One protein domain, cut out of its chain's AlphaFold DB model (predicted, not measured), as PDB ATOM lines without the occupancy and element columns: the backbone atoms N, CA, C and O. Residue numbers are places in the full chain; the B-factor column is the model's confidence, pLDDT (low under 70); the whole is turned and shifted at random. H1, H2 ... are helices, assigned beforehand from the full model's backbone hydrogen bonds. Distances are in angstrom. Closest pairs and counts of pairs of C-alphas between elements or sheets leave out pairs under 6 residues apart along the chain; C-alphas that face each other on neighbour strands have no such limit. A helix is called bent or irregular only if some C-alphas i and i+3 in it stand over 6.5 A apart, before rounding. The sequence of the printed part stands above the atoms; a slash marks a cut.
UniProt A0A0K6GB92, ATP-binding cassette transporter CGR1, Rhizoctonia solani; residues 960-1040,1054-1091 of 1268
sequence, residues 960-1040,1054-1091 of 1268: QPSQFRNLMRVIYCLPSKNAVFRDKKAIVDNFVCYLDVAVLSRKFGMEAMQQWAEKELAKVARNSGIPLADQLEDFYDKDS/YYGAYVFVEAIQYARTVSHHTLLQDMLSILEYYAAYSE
ATOM      1  N   GLN A 960      -5.315 -12.989 -31.753       93.06
ATOM      2  CA  GLN A 960      -4.184 -12.699 -30.868       93.06
ATOM      3  C   GLN A 960      -2.830 -12.817 -31.597       93.06
ATOM      4  O   GLN A 960      -2.635 -13.764 -32.369       93.06
ATOM      5  N   PRO A 961      -1.837 -11.942 -31.336       94.62
ATOM      6  CA  PRO A 961      -0.509 -12.072 -31.936       94.62
ATOM      7  C   PRO A 961       0.165 -13.425 -31.656       94.62
ATOM      8  O   PRO A 961       0.861 -13.933 -32.528       94.62
ATOM      9  N   SER A 962      -0.079 -14.049 -30.496       91.56
ATOM     10  CA  SER A 962       0.358 -15.417 -30.160       91.56
ATOM     11  C   SER A 962      -0.194 -16.469 -31.135       91.56
ATOM     12  O   SER A 962       0.574 -17.214 -31.748       91.56
ATOM     13  N   GLN A 963      -1.507 -16.468 -31.374       94.00
ATOM     14  CA  GLN A 963      -2.155 -17.372 -32.327       94.00
ATOM     15  C   GLN A 963      -1.658 -17.139 -33.759       94.00
ATOM     16  O   GLN A 963      -1.374 -18.086 -34.499       94.00
ATOM     17  N   PHE A 964      -1.479 -15.873 -34.156       95.44
ATOM     18  CA  PHE A 964      -0.930 -15.557 -35.473       95.44
ATOM     19  C   PHE A 964       0.536 -16.002 -35.598       95.44
ATOM     20  O   PHE A 964       0.897 -16.591 -36.616       95.44
ATOM     21  N   ARG A 965       1.362 -15.847 -34.552       94.31
ATOM     22  CA  ARG A 965       2.719 -16.423 -34.470       94.31
ATOM     23  C   ARG A 965       2.706 -17.944 -34.605       94.31
ATOM     24  O   ARG A 965       3.608 -18.467 -35.251       94.31
ATOM     25  N   ASN A 966       1.711 -18.656 -34.073       93.00
ATOM     26  CA  ASN A 966       1.577 -20.106 -34.262       93.00
ATOM     27  C   ASN A 966       1.168 -20.480 -35.701       93.00
ATOM     28  O   ASN A 966       1.735 -21.415 -36.272       93.00
ATOM     29  N   LEU A 967       0.311 -19.693 -36.364       93.25
ATOM     30  CA  LEU A 967       0.094 -19.831 -37.811       93.25
ATOM     31  C   LEU A 967       1.382 -19.556 -38.611       93.25
ATOM     32  O   LEU A 967       1.721 -20.328 -39.508       93.25
ATOM     33  N   MET A 968       2.145 -18.510 -38.267       93.44
ATOM     34  CA  MET A 968       3.420 -18.201 -38.932       93.44
ATOM     35  C   MET A 968       4.457 -19.299 -38.678       93.44
ATOM     36  O   MET A 968       5.189 -19.683 -39.588       93.44
ATOM     37  N   ARG A 969       4.491 -19.853 -37.459       88.50
ATOM     38  CA  ARG A 969       5.321 -20.998 -37.068       88.50
ATOM     39  C   ARG A 969       5.067 -22.188 -37.976       88.50
ATOM     40  O   ARG A 969       6.046 -22.837 -38.306       88.50
ATOM     41  N   VAL A 970       3.828 -22.430 -38.420       86.69
ATOM     42  CA  VAL A 970       3.506 -23.482 -39.401       86.69
ATOM     43  C   VAL A 970       3.795 -23.063 -40.846       86.69
ATOM     44  O   VAL A 970       4.472 -23.812 -41.543       86.69
ATOM     45  N   ILE A 971       3.364 -21.886 -41.314       85.38
ATOM     46  CA  ILE A 971       3.610 -21.440 -42.708       85.38
ATOM     47  C   ILE A 971       5.116 -21.389 -43.031       85.38
ATOM     48  O   ILE A 971       5.529 -21.775 -44.122       85.38
ATOM     49  N   TYR A 972       5.941 -20.985 -42.062       84.00
ATOM     50  CA  TYR A 972       7.404 -20.951 -42.157       84.00
ATOM     51  C   TYR A 972       8.088 -22.165 -41.483       84.00
ATOM     52  O   TYR A 972       9.294 -22.125 -41.227       84.00
ATOM     53  N   CYS A 973       7.364 -23.252 -41.164       77.62
ATOM     54  CA  CYS A 973       7.972 -24.414 -40.503       77.62
ATOM     55  C   CYS A 973       8.762 -25.273 -41.484       77.62
ATOM     56  O   CYS A 973       8.224 -25.832 -42.440       77.62
ATOM     57  N   LEU A 974      10.043 -25.453 -41.189       63.56
ATOM     58  CA  LEU A 974      10.943 -26.237 -42.025       63.56
ATOM     59  C   LEU A 974      10.639 -27.740 -41.863       63.56
ATOM     60  O   LEU A 974      10.432 -28.189 -40.734       63.56
ATOM     61  N   PRO A 975      10.709 -28.574 -42.920       54.72
ATOM     62  CA  PRO A 975      10.507 -30.024 -42.799       54.72
ATOM     63  C   PRO A 975      11.435 -30.736 -41.801       54.72
ATOM     64  O   PRO A 975      11.046 -31.751 -41.220       54.72
ATOM     65  N   SER A 976      12.624 -30.185 -41.550       50.62
ATOM     66  CA  SER A 976      13.524 -30.576 -40.456       50.62
ATOM     67  C   SER A 976      12.969 -30.202 -39.074       50.62
ATOM     68  O   SER A 976      12.943 -31.030 -38.164       50.62
ATOM     69  N   LYS A 977      12.457 -28.974 -38.935       58.78
ATOM     70  CA  LYS A 977      11.846 -28.416 -37.717       58.78
ATOM     71  C   LYS A 977      10.420 -28.920 -37.464       58.78
ATOM     72  O   LYS A 977       9.903 -28.710 -36.377       58.78
ATOM     73  N   ASN A 978       9.842 -29.748 -38.336       55.75
ATOM     74  CA  ASN A 978       8.692 -30.596 -37.977       55.75
ATOM     75  C   ASN A 978       9.034 -31.652 -36.895       55.75
ATOM     76  O   ASN A 978       8.145 -32.340 -36.395       55.75
ATOM     77  N   ALA A 979      10.308 -31.776 -36.499       49.06
ATOM     78  CA  ALA A 979      10.719 -32.454 -35.271       49.06
ATOM     79  C   ALA A 979      10.447 -31.647 -33.980       49.06
ATOM     80  O   ALA A 979      10.426 -32.253 -32.914       49.06
ATOM     81  N   VAL A 980      10.199 -30.330 -34.050       49.97
ATOM     82  CA  VAL A 980       9.868 -29.484 -32.880       49.97
ATOM     83  C   VAL A 980       8.608 -30.004 -32.184       49.97
ATOM     84  O   VAL A 980       8.611 -30.185 -30.971       49.97
ATOM     85  N   PHE A 981       7.591 -30.406 -32.952       61.53
ATOM     86  CA  PHE A 981       6.368 -31.025 -32.424       61.53
ATOM     87  C   PHE A 981       6.529 -32.500 -31.986       61.53
ATOM     88  O   PHE A 981       5.551 -33.248 -31.927       61.53
ATOM     89  N   ARG A 982       7.764 -32.969 -31.749       60.38
ATOM     90  CA  ARG A 982       8.059 -34.322 -31.241       60.38
ATOM     91  C   ARG A 982       8.720 -34.346 -29.870       60.38
ATOM     92  O   ARG A 982       8.910 -35.451 -29.353       60.38
ATOM     93  N   ASP A 983       9.063 -33.202 -29.275       68.06
ATOM     94  CA  ASP A 983       9.442 -33.222 -27.864       68.06
ATOM     95  C   ASP A 983       8.206 -33.552 -27.014       68.06
ATOM     96  O   ASP A 983       7.154 -32.920 -27.120       68.06
ATOM     97  N   LYS A 984       8.339 -34.580 -26.173       65.56
ATOM     98  CA  LYS A 984       7.302 -35.019 -25.233       65.56
ATOM     99  C   LYS A 984       7.179 -34.098 -24.015       65.56
ATOM    100  O   LYS A 984       6.278 -34.301 -23.208       65.56
ATOM    101  N   LYS A 985       8.083 -33.128 -23.864       70.94
ATOM    102  CA  LYS A 985       8.029 -32.092 -22.826       70.94
ATOM    103  C   LYS A 985       7.150 -30.890 -23.186       70.94
ATOM    104  O   LYS A 985       6.868 -30.095 -22.309       70.94
ATOM    105  N   ALA A 986       6.749 -30.757 -24.451       82.62
ATOM    106  CA  ALA A 986       6.036 -29.590 -24.975       82.62
ATOM    107  C   ALA A 986       4.630 -29.972 -25.482       82.62
ATOM    108  O   ALA A 986       4.237 -29.618 -26.594       82.62
ATOM    109  N   ILE A 987       3.883 -30.794 -24.734       89.38
ATOM    110  CA  ILE A 987       2.593 -31.327 -25.211       89.38
ATOM    111  C   ILE A 987       1.556 -30.201 -25.299       89.38
ATOM    112  O   ILE A 987       0.813 -30.156 -26.281       89.38
ATOM    113  N   VAL A 988       1.580 -29.263 -24.344       90.12
ATOM    114  CA  VAL A 988       0.744 -28.050 -24.327       90.12
ATOM    115  C   VAL A 988       1.052 -27.147 -25.522       90.12
ATOM    116  O   VAL A 988       0.156 -26.923 -26.331       90.12
ATOM    117  N   ASP A 989       2.310 -26.729 -25.726       88.50
ATOM    118  CA  ASP A 989       2.734 -25.923 -26.889       88.50
ATOM    119  C   ASP A 989       2.242 -26.500 -28.216       88.50
ATOM    120  O   ASP A 989       1.767 -25.784 -29.100       88.50
ATOM    121  N   ASN A 990       2.397 -27.816 -28.372       90.12
ATOM    122  CA  ASN A 990       2.027 -28.522 -29.587       90.12
ATOM    123  C   ASN A 990       0.502 -28.547 -29.750       90.12
ATOM    124  O   ASN A 990       0.005 -28.341 -30.854       90.12
ATOM    125  N   PHE A 991      -0.242 -28.761 -28.663       92.88
ATOM    126  CA  PHE A 991      -1.702 -28.723 -28.643       92.88
ATOM    127  C   PHE A 991      -2.254 -27.328 -28.983       92.88
ATOM    128  O   PHE A 991      -3.034 -27.215 -29.930       92.88
ATOM    129  N   VAL A 992      -1.787 -26.279 -28.297       92.44
ATOM    130  CA  VAL A 992      -2.151 -24.872 -28.549       92.44
ATOM    131  C   VAL A 992      -1.806 -24.481 -29.987       92.44
ATOM    132  O   VAL A 992      -2.667 -24.026 -30.732       92.44
ATOM    133  N   CYS A 993      -0.578 -24.757 -30.442       92.12
ATOM    134  CA  CYS A 993      -0.169 -24.421 -31.803       92.12
ATOM    135  C   CYS A 993      -0.999 -25.155 -32.869       92.12
ATOM    136  O   CYS A 993      -1.303 -24.561 -33.902       92.12
ATOM    137  N   TYR A 994      -1.380 -26.423 -32.663       93.88
ATOM    138  CA  TYR A 994      -2.270 -27.115 -33.602       93.88
ATOM    139  C   TYR A 994      -3.704 -26.573 -33.557       93.88
ATOM    140  O   TYR A 994      -4.358 -26.546 -34.600       93.88
ATOM    141  N   LEU A 995      -4.188 -26.121 -32.398       95.44
ATOM    142  CA  LEU A 995      -5.499 -25.487 -32.270       95.44
ATOM    143  C   LEU A 995      -5.549 -24.161 -33.033       95.44
ATOM    144  O   LEU A 995      -6.362 -24.026 -33.948       95.44
ATOM    145  N   ASP A 996      -4.635 -23.238 -32.724       95.00
ATOM    146  CA  ASP A 996      -4.530 -21.925 -33.372       95.00
ATOM    147  C   ASP A 996      -4.456 -22.071 -34.890       95.00
ATOM    148  O   ASP A 996      -5.184 -21.427 -35.646       95.00
ATOM    149  N   VAL A 997      -3.599 -22.979 -35.362       93.94
ATOM    150  CA  VAL A 997      -3.425 -23.220 -36.791       93.94
ATOM    151  C   VAL A 997      -4.700 -23.791 -37.408       93.94
ATOM    152  O   VAL A 997      -5.041 -23.393 -38.519       93.94
ATOM    153  N   ALA A 998      -5.439 -24.672 -36.727       94.25
ATOM    154  CA  ALA A 998      -6.701 -25.204 -37.236       94.25
ATOM    155  C   ALA A 998      -7.798 -24.121 -37.308       94.25
ATOM    156  O   ALA A 998      -8.437 -23.963 -38.355       94.25
ATOM    157  N   VAL A 999      -7.968 -23.331 -36.241       94.88
ATOM    158  CA  VAL A 999      -8.928 -22.215 -36.151       94.88
ATOM    159  C   VAL A 999      -8.628 -21.151 -37.211       94.88
ATOM    160  O   VAL A 999      -9.505 -20.797 -38.009       94.88
ATOM    161  N   LEU A1000      -7.382 -20.681 -37.285       94.69
ATOM    162  CA  LEU A1000      -6.990 -19.630 -38.220       94.69
ATOM    163  C   LEU A1000      -6.965 -20.126 -39.671       94.69
ATOM    164  O   LEU A1000      -7.454 -19.420 -40.552       94.69
ATOM    165  N   SER A1001      -6.511 -21.357 -39.942       93.06
ATOM    166  CA  SER A1001      -6.581 -21.933 -41.297       93.06
ATOM    167  C   SER A1001      -8.017 -22.008 -41.807       93.06
ATOM    168  O   SER A1001      -8.273 -21.653 -42.958       93.06
ATOM    169  N   ARG A1002      -8.968 -22.414 -40.955       93.25
ATOM    170  CA  ARG A1002     -10.400 -22.443 -41.285       93.25
ATOM    171  C   ARG A1002     -10.914 -21.047 -41.651       93.25
ATOM    172  O   ARG A1002     -11.508 -20.866 -42.716       93.25
ATOM    173  N   LYS A1003     -10.663 -20.060 -40.784       92.44
ATOM    174  CA  LYS A1003     -11.040 -18.646 -40.964       92.44
ATOM    175  C   LYS A1003     -10.497 -18.088 -42.288       92.44
ATOM    176  O   LYS A1003     -11.248 -17.561 -43.112       92.44
ATOM    177  N   PHE A1004      -9.217 -18.324 -42.554       90.94
ATOM    178  CA  PHE A1004      -8.520 -17.869 -43.756       90.94
ATOM    179  C   PHE A1004      -8.763 -18.708 -45.024       90.94
ATOM    180  O   PHE A1004      -8.370 -18.281 -46.104       90.94
ATOM    181  N   GLY A1005      -9.435 -19.861 -44.939       88.12
ATOM    182  CA  GLY A1005      -9.737 -20.716 -46.098       88.12
ATOM    183  C   GLY A1005      -8.598 -21.640 -46.542       88.12
ATOM    184  O   GLY A1005      -8.640 -22.177 -47.647       88.12
ATOM    185  N   MET A1006      -7.591 -21.851 -45.694       89.00
ATOM    186  CA  MET A1006      -6.454 -22.745 -45.934       89.00
ATOM    187  C   MET A1006      -6.829 -24.209 -45.628       89.00
ATOM    188  O   MET A1006      -6.263 -24.830 -44.728       89.00
ATOM    189  N   GLU A1007      -7.800 -24.772 -46.357       87.00
ATOM    190  CA  GLU A1007      -8.412 -26.084 -46.057       87.00
ATOM    191  C   GLU A1007      -7.373 -27.207 -45.848       87.00
ATOM    192  O   GLU A1007      -7.478 -27.997 -44.909       87.00
ATOM    193  N   ALA A1008      -6.317 -27.249 -46.666       80.50
ATOM    194  CA  ALA A1008      -5.256 -28.253 -46.556       80.50
ATOM    195  C   ALA A1008      -4.401 -28.120 -45.277       80.50
ATOM    196  O   ALA A1008      -3.894 -29.126 -44.776       80.50
ATOM    197  N   MET A1009      -4.239 -26.906 -44.735       84.94
ATOM    198  CA  MET A1009      -3.572 -26.693 -43.446       84.94
ATOM    199  C   MET A1009      -4.527 -26.983 -42.282       84.94
ATOM    200  O   MET A1009      -4.116 -27.636 -41.326       84.94
ATOM    201  N   GLN A1010      -5.806 -26.613 -42.404       91.94
ATOM    202  CA  GLN A1010      -6.842 -26.954 -41.426       91.94
ATOM    203  C   GLN A1010      -6.943 -28.478 -41.230       91.94
ATOM    204  O   GLN A1010      -6.811 -28.961 -40.107       91.94
ATOM    205  N   GLN A1011      -7.101 -29.251 -42.314       86.50
ATOM    206  CA  GLN A1011      -7.191 -30.719 -42.258       86.50
ATOM    207  C   GLN A1011      -5.917 -31.382 -41.703       86.50
ATOM    208  O   GLN A1011      -5.983 -32.470 -41.127       86.50
ATOM    209  N   TRP A1012      -4.748 -30.758 -41.884       88.69
ATOM    210  CA  TRP A1012      -3.498 -31.211 -41.271       88.69
ATOM    211  C   TRP A1012      -3.498 -30.934 -39.761       88.69
ATOM    212  O   TRP A1012      -3.312 -31.864 -38.979       88.69
ATOM    213  N   ALA A1013      -3.777 -29.696 -39.352       90.19
ATOM    214  CA  ALA A1013      -3.740 -29.276 -37.955       90.19
ATOM    215  C   ALA A1013      -4.781 -30.021 -37.105       90.19
ATOM    216  O   ALA A1013      -4.430 -30.593 -36.081       90.19
ATOM    217  N   GLU A1014      -6.021 -30.147 -37.587       92.62
ATOM    218  CA  GLU A1014      -7.091 -30.939 -36.961       92.62
ATOM    219  C   GLU A1014      -6.689 -32.402 -36.723       92.62
ATOM    220  O   GLU A1014      -6.977 -32.988 -35.677       92.62
ATOM    221  N   LYS A1015      -5.979 -33.001 -37.684       87.62
ATOM    222  CA  LYS A1015      -5.515 -34.388 -37.613       87.62
ATOM    223  C   LYS A1015      -4.376 -34.573 -36.612       87.62
ATOM    224  O   LYS A1015      -4.320 -35.624 -35.970       87.62
ATOM    225  N   GLU A1016      -3.473 -33.603 -36.480       89.00
ATOM    226  CA  GLU A1016      -2.418 -33.637 -35.461       89.00
ATOM    227  C   GLU A1016      -2.969 -33.291 -34.065       89.00
ATOM    228  O   GLU A1016      -2.686 -34.020 -33.114       89.00
ATOM    229  N   LEU A1017      -3.885 -32.326 -33.951       92.56
ATOM    230  CA  LEU A1017      -4.659 -32.018 -32.741       92.56
ATOM    231  C   LEU A1017      -5.394 -33.266 -32.212       92.56
ATOM    232  O   LEU A1017      -5.212 -33.673 -31.064       92.56
ATOM    233  N   ALA A1018      -6.124 -33.972 -33.085       89.94
ATOM    234  CA  ALA A1018      -6.823 -35.222 -32.765       89.94
ATOM    235  C   ALA A1018      -5.901 -36.445 -32.557       89.94
ATOM    236  O   ALA A1018      -6.386 -37.525 -32.194       89.94
ATOM    237  N   LYS A1019      -4.587 -36.320 -32.793       86.75
ATOM    238  CA  LYS A1019      -3.573 -37.291 -32.346       86.75
ATOM    239  C   LYS A1019      -3.034 -36.927 -30.967       86.75
ATOM    240  O   LYS A1019      -2.924 -37.830 -30.145       86.75
ATOM    241  N   VAL A1020      -2.700 -35.655 -30.723       89.31
ATOM    242  CA  VAL A1020      -2.206 -35.179 -29.419       89.31
ATOM    243  C   VAL A1020      -3.247 -35.474 -28.345       89.31
ATOM    244  O   VAL A1020      -2.947 -36.221 -27.419       89.31
ATOM    245  N   ALA A1021      -4.498 -35.051 -28.552       89.94
ATOM    246  CA  ALA A1021      -5.627 -35.358 -27.672       89.94
ATOM    247  C   ALA A1021      -5.684 -36.848 -27.273       89.94
ATOM    248  O   ALA A1021      -5.624 -37.212 -26.102       89.94
ATOM    249  N   ARG A1022      -5.728 -37.741 -28.266       85.06
ATOM    250  CA  ARG A1022      -5.939 -39.178 -28.042       85.06
ATOM    251  C   ARG A1022      -4.740 -39.911 -27.445       85.06
ATOM    252  O   ARG A1022      -4.925 -40.907 -26.751       85.06
ATOM    253  N   ASN A1023      -3.525 -39.481 -27.774       83.69
ATOM    254  CA  ASN A1023      -2.297 -40.166 -27.366       83.69
ATOM    255  C   ASN A1023      -1.696 -39.588 -26.077       83.69
ATOM    256  O   ASN A1023      -0.864 -40.247 -25.457       83.69
ATOM    257  N   SER A1024      -2.083 -38.364 -25.712       86.56
ATOM    258  CA  SER A1024      -1.447 -37.565 -24.663       86.56
ATOM    259  C   SER A1024      -2.448 -36.912 -23.708       86.56
ATOM    260  O   SER A1024      -2.036 -36.054 -22.946       86.56
ATOM    261  N   GLY A1025      -3.729 -37.292 -23.721       87.06
ATOM    262  CA  GLY A1025      -4.783 -36.581 -22.985       87.06
ATOM    263  C   GLY A1025      -4.535 -36.377 -21.487       87.06
ATOM    264  O   GLY A1025      -4.763 -35.277 -21.003       87.06
ATOM    265  N   ILE A1026      -4.007 -37.389 -20.786       85.75
ATOM    266  CA  ILE A1026      -3.570 -37.251 -19.383       85.75
ATOM    267  C   ILE A1026      -2.346 -36.303 -19.304       85.75
ATOM    268  O   ILE A1026      -2.529 -35.191 -18.827       85.75
ATOM    269  N   PRO A1027      -1.180 -36.597 -19.932       89.81
ATOM    270  CA  PRO A1027      -0.032 -35.677 -19.957       89.81
ATOM    271  C   PRO A1027      -0.282 -34.242 -20.450       89.81
ATOM    272  O   PRO A1027       0.531 -33.369 -20.176       89.81
ATOM    273  N   LEU A1028      -1.340 -33.995 -21.227       89.62
ATOM    274  CA  LEU A1028      -1.751 -32.664 -21.676       89.62
ATOM    275  C   LEU A1028      -2.457 -31.888 -20.557       89.62
ATOM    276  O   LEU A1028      -2.233 -30.690 -20.438       89.62
ATOM    277  N   ALA A1029      -3.291 -32.558 -19.761       87.31
ATOM    278  CA  ALA A1029      -3.890 -31.978 -18.565       87.31
ATOM    279  C   ALA A1029      -2.830 -31.782 -17.467       87.31
ATOM    280  O   ALA A1029      -2.739 -30.685 -16.927       87.31
ATOM    281  N   ASP A1030      -1.976 -32.786 -17.227       87.06
ATOM    282  CA  ASP A1030      -0.880 -32.707 -16.250       87.06
ATOM    283  C   ASP A1030       0.054 -31.519 -16.559       87.06
ATOM    284  O   ASP A1030       0.360 -30.706 -15.693       87.06
ATOM    285  N   GLN A1031       0.487 -31.379 -17.823       87.75
ATOM    286  CA  GLN A1031       1.380 -30.288 -18.234       87.75
ATOM    287  C   GLN A1031       0.691 -28.918 -18.310       87.75
ATOM    288  O   GLN A1031       1.401 -27.927 -18.434       87.75
ATOM    289  N   LEU A1032      -0.646 -28.832 -18.275       84.44
ATOM    290  CA  LEU A1032      -1.360 -27.549 -18.302       84.44
ATOM    291  C   LEU A1032      -1.341 -26.843 -16.947       84.44
ATOM    292  O   LEU A1032      -1.264 -25.623 -16.922       84.44
ATOM    293  N   GLU A1033      -1.362 -27.592 -15.844       80.62
ATOM    294  CA  GLU A1033      -1.125 -27.055 -14.497       80.62
ATOM    295  C   GLU A1033       0.341 -26.599 -14.380       80.62
ATOM    296  O   GLU A1033       0.625 -25.435 -14.110       80.62
ATOM    297  N   ASP A1034       1.257 -27.482 -14.789       82.12
ATOM    298  CA  ASP A1034       2.710 -27.279 -14.877       82.12
ATOM    299  C   ASP A1034       3.135 -26.115 -15.815       82.12
ATOM    300  O   ASP A1034       4.308 -25.737 -15.832       82.12
ATOM    301  N   PHE A1035       2.227 -25.561 -16.628       77.12
ATOM    302  CA  PHE A1035       2.504 -24.464 -17.565       77.12
ATOM    303  C   PHE A1035       2.464 -23.090 -16.876       77.12
ATOM    304  O   PHE A1035       3.362 -22.279 -17.091       77.12
ATOM    305  N   TYR A1036       1.469 -22.851 -16.013       69.62
ATOM    306  CA  TYR A1036       1.245 -21.544 -15.378       69.62
ATOM    307  C   TYR A1036       2.410 -21.102 -14.484       69.62
ATOM    308  O   TYR A1036       2.808 -19.941 -14.530       69.62
ATOM    309  N   ASP A1037       3.004 -22.026 -13.723       69.00
ATOM    310  CA  ASP A1037       4.110 -21.712 -12.806       69.00
ATOM    311  C   ASP A1037       5.355 -21.156 -13.528       69.00
ATOM    312  O   ASP A1037       6.126 -20.394 -12.944       69.00
ATOM    313  N   LYS A1038       5.581 -21.543 -14.794       64.44
ATOM    314  CA  LYS A1038       6.865 -21.336 -15.489       64.44
ATOM    315  C   LYS A1038       6.973 -20.026 -16.263       64.44
ATOM    316  O   LYS A1038       8.091 -19.556 -16.456       64.44
ATOM    317  N   ASP A1039       5.859 -19.425 -16.672       53.47
ATOM    318  CA  ASP A1039       5.893 -18.144 -17.394       53.47
ATOM    319  C   ASP A1039       6.215 -16.948 -16.471       53.47
ATOM    320  O   ASP A1039       6.527 -15.864 -16.956       53.47
ATOM    321  N   SER A1040       6.260 -17.161 -15.147       53.91
ATOM    322  CA  SER A1040       6.705 -16.170 -14.151       53.91
ATOM    323  C   SER A1040       8.209 -15.829 -14.186       53.91
ATOM    324  O   SER A1040       8.611 -14.822 -13.609       53.91
ATOM    325  N   TYR A1054      -6.217 -17.055 -16.732       65.19
ATOM    326  CA  TYR A1054      -7.024 -18.243 -17.015       65.19
ATOM    327  C   TYR A1054      -6.788 -18.849 -18.411       65.19
ATOM    328  O   TYR A1054      -7.589 -19.668 -18.859       65.19
ATOM    329  N   TYR A1055      -5.697 -18.500 -19.106       71.62
ATOM    330  CA  TYR A1055      -5.460 -18.833 -20.525       71.62
ATOM    331  C   TYR A1055      -5.764 -20.297 -20.918       71.62
ATOM    332  O   TYR A1055      -6.593 -20.541 -21.797       71.62
ATOM    333  N   GLY A1056      -5.175 -21.284 -20.230       72.94
ATOM    334  CA  GLY A1056      -5.370 -22.719 -20.499       72.94
ATOM    335  C   GLY A1056      -6.827 -23.207 -20.416       72.94
ATOM    336  O   GLY A1056      -7.215 -24.126 -21.141       72.94
ATOM    337  N   ALA A1057      -7.673 -22.544 -19.620       73.06
ATOM    338  CA  ALA A1057      -9.110 -22.808 -19.570       73.06
ATOM    339  C   ALA A1057      -9.786 -22.515 -20.920       73.06
ATOM    340  O   ALA A1057     -10.583 -23.312 -21.425       73.06
ATOM    341  N   TYR A1058      -9.433 -21.377 -21.525       81.44
ATOM    342  CA  TYR A1058      -9.975 -20.936 -22.806       81.44
ATOM    343  C   TYR A1058      -9.485 -21.801 -23.970       81.44
ATOM    344  O   TYR A1058     -10.274 -22.062 -24.876       81.44
ATOM    345  N   VAL A1059      -8.260 -22.341 -23.916       87.00
ATOM    346  CA  VAL A1059      -7.749 -23.282 -24.934       87.00
ATOM    347  C   VAL A1059      -8.654 -24.519 -25.051       87.00
ATOM    348  O   VAL A1059      -8.997 -24.930 -26.161       87.00
ATOM    349  N   PHE A1060      -9.119 -25.097 -23.934       87.06
ATOM    350  CA  PHE A1060     -10.084 -26.203 -24.000       87.06
ATOM    351  C   PHE A1060     -11.439 -25.766 -24.565       87.06
ATOM    352  O   PHE A1060     -12.014 -26.494 -25.376       87.06
ATOM    353  N   VAL A1061     -11.944 -24.585 -24.190       84.19
ATOM    354  CA  VAL A1061     -13.192 -24.033 -24.749       84.19
ATOM    355  C   VAL A1061     -13.080 -23.862 -26.265       84.19
ATOM    356  O   VAL A1061     -13.968 -24.308 -26.992       84.19
ATOM    357  N   GLU A1062     -11.989 -23.275 -26.755       89.38
ATOM    358  CA  GLU A1062     -11.735 -23.050 -28.178       89.38
ATOM    359  C   GLU A1062     -11.537 -24.373 -28.936       89.38
ATOM    360  O   GLU A1062     -12.119 -24.548 -30.005       89.38
ATOM    361  N   ALA A1063     -10.836 -25.364 -28.370       92.62
ATOM    362  CA  ALA A1063     -10.692 -26.687 -28.986       92.62
ATOM    363  C   ALA A1063     -12.023 -27.440 -29.106       92.62
ATOM    364  O   ALA A1063     -12.317 -28.065 -30.131       92.62
ATOM    365  N   ILE A1064     -12.862 -27.334 -28.078       88.88
ATOM    366  CA  ILE A1064     -14.213 -27.886 -28.042       88.88
ATOM    367  C   ILE A1064     -15.124 -27.169 -29.060       88.88
ATOM    368  O   ILE A1064     -15.840 -27.825 -29.822       88.88
ATOM    369  N   GLN A1065     -15.072 -25.833 -29.134       88.69
ATOM    370  CA  GLN A1065     -15.805 -25.044 -30.131       88.69
ATOM    371  C   GLN A1065     -15.337 -25.353 -31.559       88.69
ATOM    372  O   GLN A1065     -16.172 -25.605 -32.431       88.69
ATOM    373  N   TYR A1066     -14.025 -25.416 -31.806       93.94
ATOM    374  CA  TYR A1066     -13.458 -25.815 -33.092       93.94
ATOM    375  C   TYR A1066     -14.007 -27.182 -33.513       93.94
ATOM    376  O   TYR A1066     -14.599 -27.296 -34.589       93.94
ATOM    377  N   ALA A1067     -13.902 -28.189 -32.636       92.19
ATOM    378  CA  ALA A1067     -14.331 -29.559 -32.904       92.19
ATOM    379  C   ALA A1067     -15.828 -29.672 -33.247       92.19
ATOM    380  O   ALA A1067     -16.180 -30.425 -34.161       92.19
ATOM    381  N   ARG A1068     -16.703 -28.895 -32.583       86.06
ATOM    382  CA  ARG A1068     -18.119 -28.753 -32.982       86.06
ATOM    383  C   ARG A1068     -18.260 -28.143 -34.367       86.06
ATOM    384  O   ARG A1068     -18.992 -28.668 -35.198       86.06
ATOM    385  N   THR A1069     -17.562 -27.043 -34.625       88.75
ATOM    386  CA  THR A1069     -17.746 -26.249 -35.848       88.75
ATOM    387  C   THR A1069     -17.188 -26.960 -37.098       88.75
ATOM    388  O   THR A1069     -17.480 -26.547 -38.225       88.75
ATOM    389  N   VAL A1070     -16.394 -28.030 -36.939       90.38
ATOM    390  CA  VAL A1070     -16.011 -28.986 -38.008       90.38
ATOM    391  C   VAL A1070     -16.745 -30.336 -37.946       90.38
ATOM    392  O   VAL A1070     -16.475 -31.215 -38.760       90.38
ATOM    393  N   SER A1071     -17.657 -30.529 -36.990       90.50
ATOM    394  CA  SER A1071     -18.366 -31.796 -36.734       90.50
ATOM    395  C   SER A1071     -17.451 -33.009 -36.474       90.50
ATOM    396  O   SER A1071     -17.844 -34.158 -36.691       90.50
ATOM    397  N   HIS A1072     -16.224 -32.801 -35.981       88.88
ATOM    398  CA  HIS A1072     -15.263 -33.883 -35.741       88.88
ATOM    399  C   HIS A1072     -15.516 -34.539 -34.368       88.88
ATOM    400  O   HIS A1072     -14.748 -34.383 -33.416       88.88
ATOM    401  N   HIS A1073     -16.608 -35.307 -34.268       85.94
ATOM    402  CA  HIS A1073     -17.140 -35.883 -33.020       85.94
ATOM    403  C   HIS A1073     -16.110 -36.600 -32.123       85.94
ATOM    404  O   HIS A1073     -16.197 -36.506 -30.904       85.94
ATOM    405  N   THR A1074     -15.115 -37.296 -32.689       83.94
ATOM    406  CA  THR A1074     -14.079 -37.965 -31.870       83.94
ATOM    407  C   THR A1074     -13.040 -37.007 -31.298       83.94
ATOM    408  O   THR A1074     -12.473 -37.316 -30.261       83.94
ATOM    409  N   LEU A1075     -12.813 -35.844 -31.918       89.00
ATOM    410  CA  LEU A1075     -12.003 -34.785 -31.303       89.00
ATOM    411  C   LEU A1075     -12.818 -34.121 -30.197       89.00
ATOM    412  O   LEU A1075     -12.300 -33.964 -29.107       89.00
ATOM    413  N   LEU A1076     -14.096 -33.817 -30.446       88.25
ATOM    414  CA  LEU A1076     -14.988 -33.254 -29.431       88.25
ATOM    415  C   LEU A1076     -15.042 -34.137 -28.173       88.25
ATOM    416  O   LEU A1076     -14.853 -33.626 -27.076       88.25
ATOM    417  N   GLN A1077     -15.217 -35.453 -28.324       84.25
ATOM    418  CA  GLN A1077     -15.260 -36.364 -27.176       84.25
ATOM    419  C   GLN A1077     -13.891 -36.582 -26.518       84.25
ATOM    420  O   GLN A1077     -13.823 -36.653 -25.292       84.25
ATOM    421  N   ASP A1078     -12.801 -36.652 -27.294       85.44
ATOM    422  CA  ASP A1078     -11.452 -36.704 -26.717       85.44
ATOM    423  C   ASP A1078     -11.140 -35.394 -25.946       85.44
ATOM    424  O   ASP A1078     -10.567 -35.469 -24.867       85.44
ATOM    425  N   MET A1079     -11.591 -34.218 -26.415       89.31
ATOM    426  CA  MET A1079     -11.472 -32.930 -25.704       89.31
ATOM    427  C   MET A1079     -12.318 -32.855 -24.434       89.31
ATOM    428  O   MET A1079     -11.795 -32.470 -23.392       89.31
ATOM    429  N   LEU A1080     -13.597 -33.241 -24.506       85.69
ATOM    430  CA  LEU A1080     -14.481 -33.283 -23.338       85.69
ATOM    431  C   LEU A1080     -13.876 -34.169 -22.248       85.69
ATOM    432  O   LEU A1080     -13.714 -33.705 -21.129       85.69
ATOM    433  N   SER A1081     -13.409 -35.374 -22.592       82.19
ATOM    434  CA  SER A1081     -12.772 -36.282 -21.624       82.19
ATOM    435  C   SER A1081     -11.515 -35.712 -20.954       82.19
ATOM    436  O   SER A1081     -11.198 -36.110 -19.838       82.19
ATOM    437  N   ILE A1082     -10.769 -34.829 -21.629       85.88
ATOM    438  CA  ILE A1082      -9.544 -34.223 -21.082       85.88
ATOM    439  C   ILE A1082      -9.887 -33.032 -20.186       85.88
ATOM    440  O   ILE A1082      -9.356 -32.948 -19.084       85.88
ATOM    441  N   LEU A1083     -10.810 -32.163 -20.611       87.06
ATOM    442  CA  LEU A1083     -11.326 -31.076 -19.773       87.06
ATOM    443  C   LEU A1083     -12.004 -31.631 -18.511       87.06
ATOM    444  O   LEU A1083     -11.779 -31.117 -17.423       87.06
ATOM    445  N   GLU A1084     -12.782 -32.706 -18.652       83.31
ATOM    446  CA  GLU A1084     -13.411 -33.428 -17.546       83.31
ATOM    447  C   GLU A1084     -12.381 -34.061 -16.586       83.31
ATOM    448  O   GLU A1084     -12.590 -34.053 -15.377       83.31
ATOM    449  N   TYR A1085     -11.261 -34.589 -17.095       84.06
ATOM    450  CA  TYR A1085     -10.178 -35.137 -16.266       84.06
ATOM    451  C   TYR A1085      -9.393 -34.047 -15.528       84.06
ATOM    452  O   TYR A1085      -9.230 -34.149 -14.316       84.06
ATOM    453  N   TYR A1086      -8.969 -32.996 -16.238       84.44
ATOM    454  CA  TYR A1086      -8.286 -31.830 -15.666       84.44
ATOM    455  C   TYR A1086      -9.111 -31.253 -14.508       84.44
ATOM    456  O   TYR A1086      -8.657 -31.199 -13.369       84.44
ATOM    457  N   ALA A1087     -10.388 -30.978 -14.774       83.31
ATOM    458  CA  ALA A1087     -11.352 -30.459 -13.811       83.31
ATOM    459  C   ALA A1087     -11.686 -31.392 -12.627       83.31
ATOM    460  O   ALA A1087     -12.330 -30.941 -11.682       83.31
ATOM    461  N   ALA A1088     -11.288 -32.667 -12.672       78.81
ATOM    462  CA  ALA A1088     -11.475 -33.636 -11.592       78.81
ATOM    463  C   ALA A1088     -10.182 -33.956 -10.815       78.81
ATOM    464  O   ALA A1088     -10.247 -34.748  -9.874       78.81
ATOM    465  N   TYR A1089      -9.028 -33.402 -11.213       76.19
ATOM    466  CA  TYR A1089      -7.725 -33.741 -10.628       76.19
ATOM    467  C   TYR A1089      -6.976 -32.545 -10.026       76.19
ATOM    468  O   TYR A1089      -6.424 -32.692  -8.937       76.19
ATOM    469  N   SER A1090      -6.973 -31.380 -10.681       65.25
ATOM    470  CA  SER A1090      -6.317 -30.174 -10.156       65.25
ATOM    471  C   SER A1090      -7.197 -29.420  -9.151       65.25
ATOM    472  O   SER A1090      -8.430 -29.466  -9.217       65.25
ATOM    473  N   GLU A1091      -6.576 -28.690  -8.214       75.62
ATOM    474  CA  GLU A1091      -7.267 -27.876  -7.192       75.62
ATOM    475  C   GLU A1091      -7.813 -26.558  -7.785       75.62
ATOM    476  O   GLU A1091      -7.545 -25.454  -7.307       75.62
TER     477      GLU A1091
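Overview. This is residues 960 to 1040 and 1054 to 1091 of the 1268 residues of the protein "ATP-binding cassette transporter CGR1" of Rhizoctonia solani (UniProt A0A0K6GB92). Two helical hairpins, H3 with H4a and H5 with H6, pack on each other with their helices crossed, H5 on H3 and H6 on H4a. The longest helix, H4, is bent into an L whose second arm, H4b, turns across one end of the first hairpin; H1 crosses H3 away from H5 and H6, and the short H2 lies at the rim. The printed part has 119 residues with six named helices, H1 to H6 in order, and no named strand: all helix, with mostly crossed packing, 2 of 7 touching pairs being at a shallow tilt. It is compact and rounded, with a radius of gyration of the C-alphas of 13.6 A and spans of 38 by 33 by 26 A.

Arrangement. By its hydrogen bonds H4, residues 1007 to 1036, was assigned as one helix, but it is bent: C-alphas 1023 and 1026 are 8.6 A apart. Its arms, H4a, residues 1007 to 1023, and H4b, residues 1026 to 1036, are about perpendicular at 79 degrees. H3, residues 987 to 1004, is the hub and forms a helical hairpin with H4a, at a shallow tilt of 26 degrees, opposite ways; their closest C-alphas, Ala 998 and Gln 1010, are 4.5 A apart. With residues 987 to 988 alone H3 touches H4b, closest at the C-alphas of Ile 987 and Leu 1028, 5.8 A. H5, residues 1055 to 1069, touches H3 at a steep tilt of 46 degrees, closest at the C-alphas of Leu 995 and Ala 1063, 6.3 A. H6, residues 1073 to 1089, makes a hairpin with H5 at 24 degrees, closest at the C-alphas of Ala 1067 and Leu 1076, 5.1 A. H6 touches H4a at the C-alphas of Ala 1018 and Leu 1075, the closest pair at 5.4 A, and H4b at those of Ala 1029 and Tyr 1086, the closest at 5.3 A. H1, residues 961 to 971, touches H3 about perpendicular at 86 degrees, the closest C-alphas being Leu 967 and Val 997, 5.0 A. H2, residues 977 to 982, is close to H3 but not clearly touching, with the closest C-alphas, Phe 981 and Asn 990, 5.8 A apart. Every O i to N i+4 pair is within hydrogen-bond range in H1, H3 and H6; the counts are 12 of 13 in H4a, 5 of 7 in H4b, 10 of 11 in H5 and 0 of 2 in H2, where 2 of 3 O i to N i+3 pairs are.

Along the chain. H4a begins at C-alpha 1007, (-8.412, -26.084, -46.057), and is 24.2 A long; H4b is 16.9 A. H3 is 25.5 A, H5 21.0 A, H6 24.4 A and H1 14.9 A. H1 begins at C-alpha 961, (-0.509, -12.072, -31.936), and H6 ends at C-alpha 1089, (-7.725, -33.741, -10.628).

Size, cuts and confidence. The C-alphas farthest apart, Pro 975 and Glu 1091, are 39.9 A apart. Residues 1041 to 1053 are not printed, and C-alphas 1040 and 1054 are 14.2 A apart across this cut, on the link from H4 to H5; the other links are tight. Mean pLDDT of the printed part is 83.4, with residues 974 to 984, 1036 to 1040, 1054 and 1090 under 70.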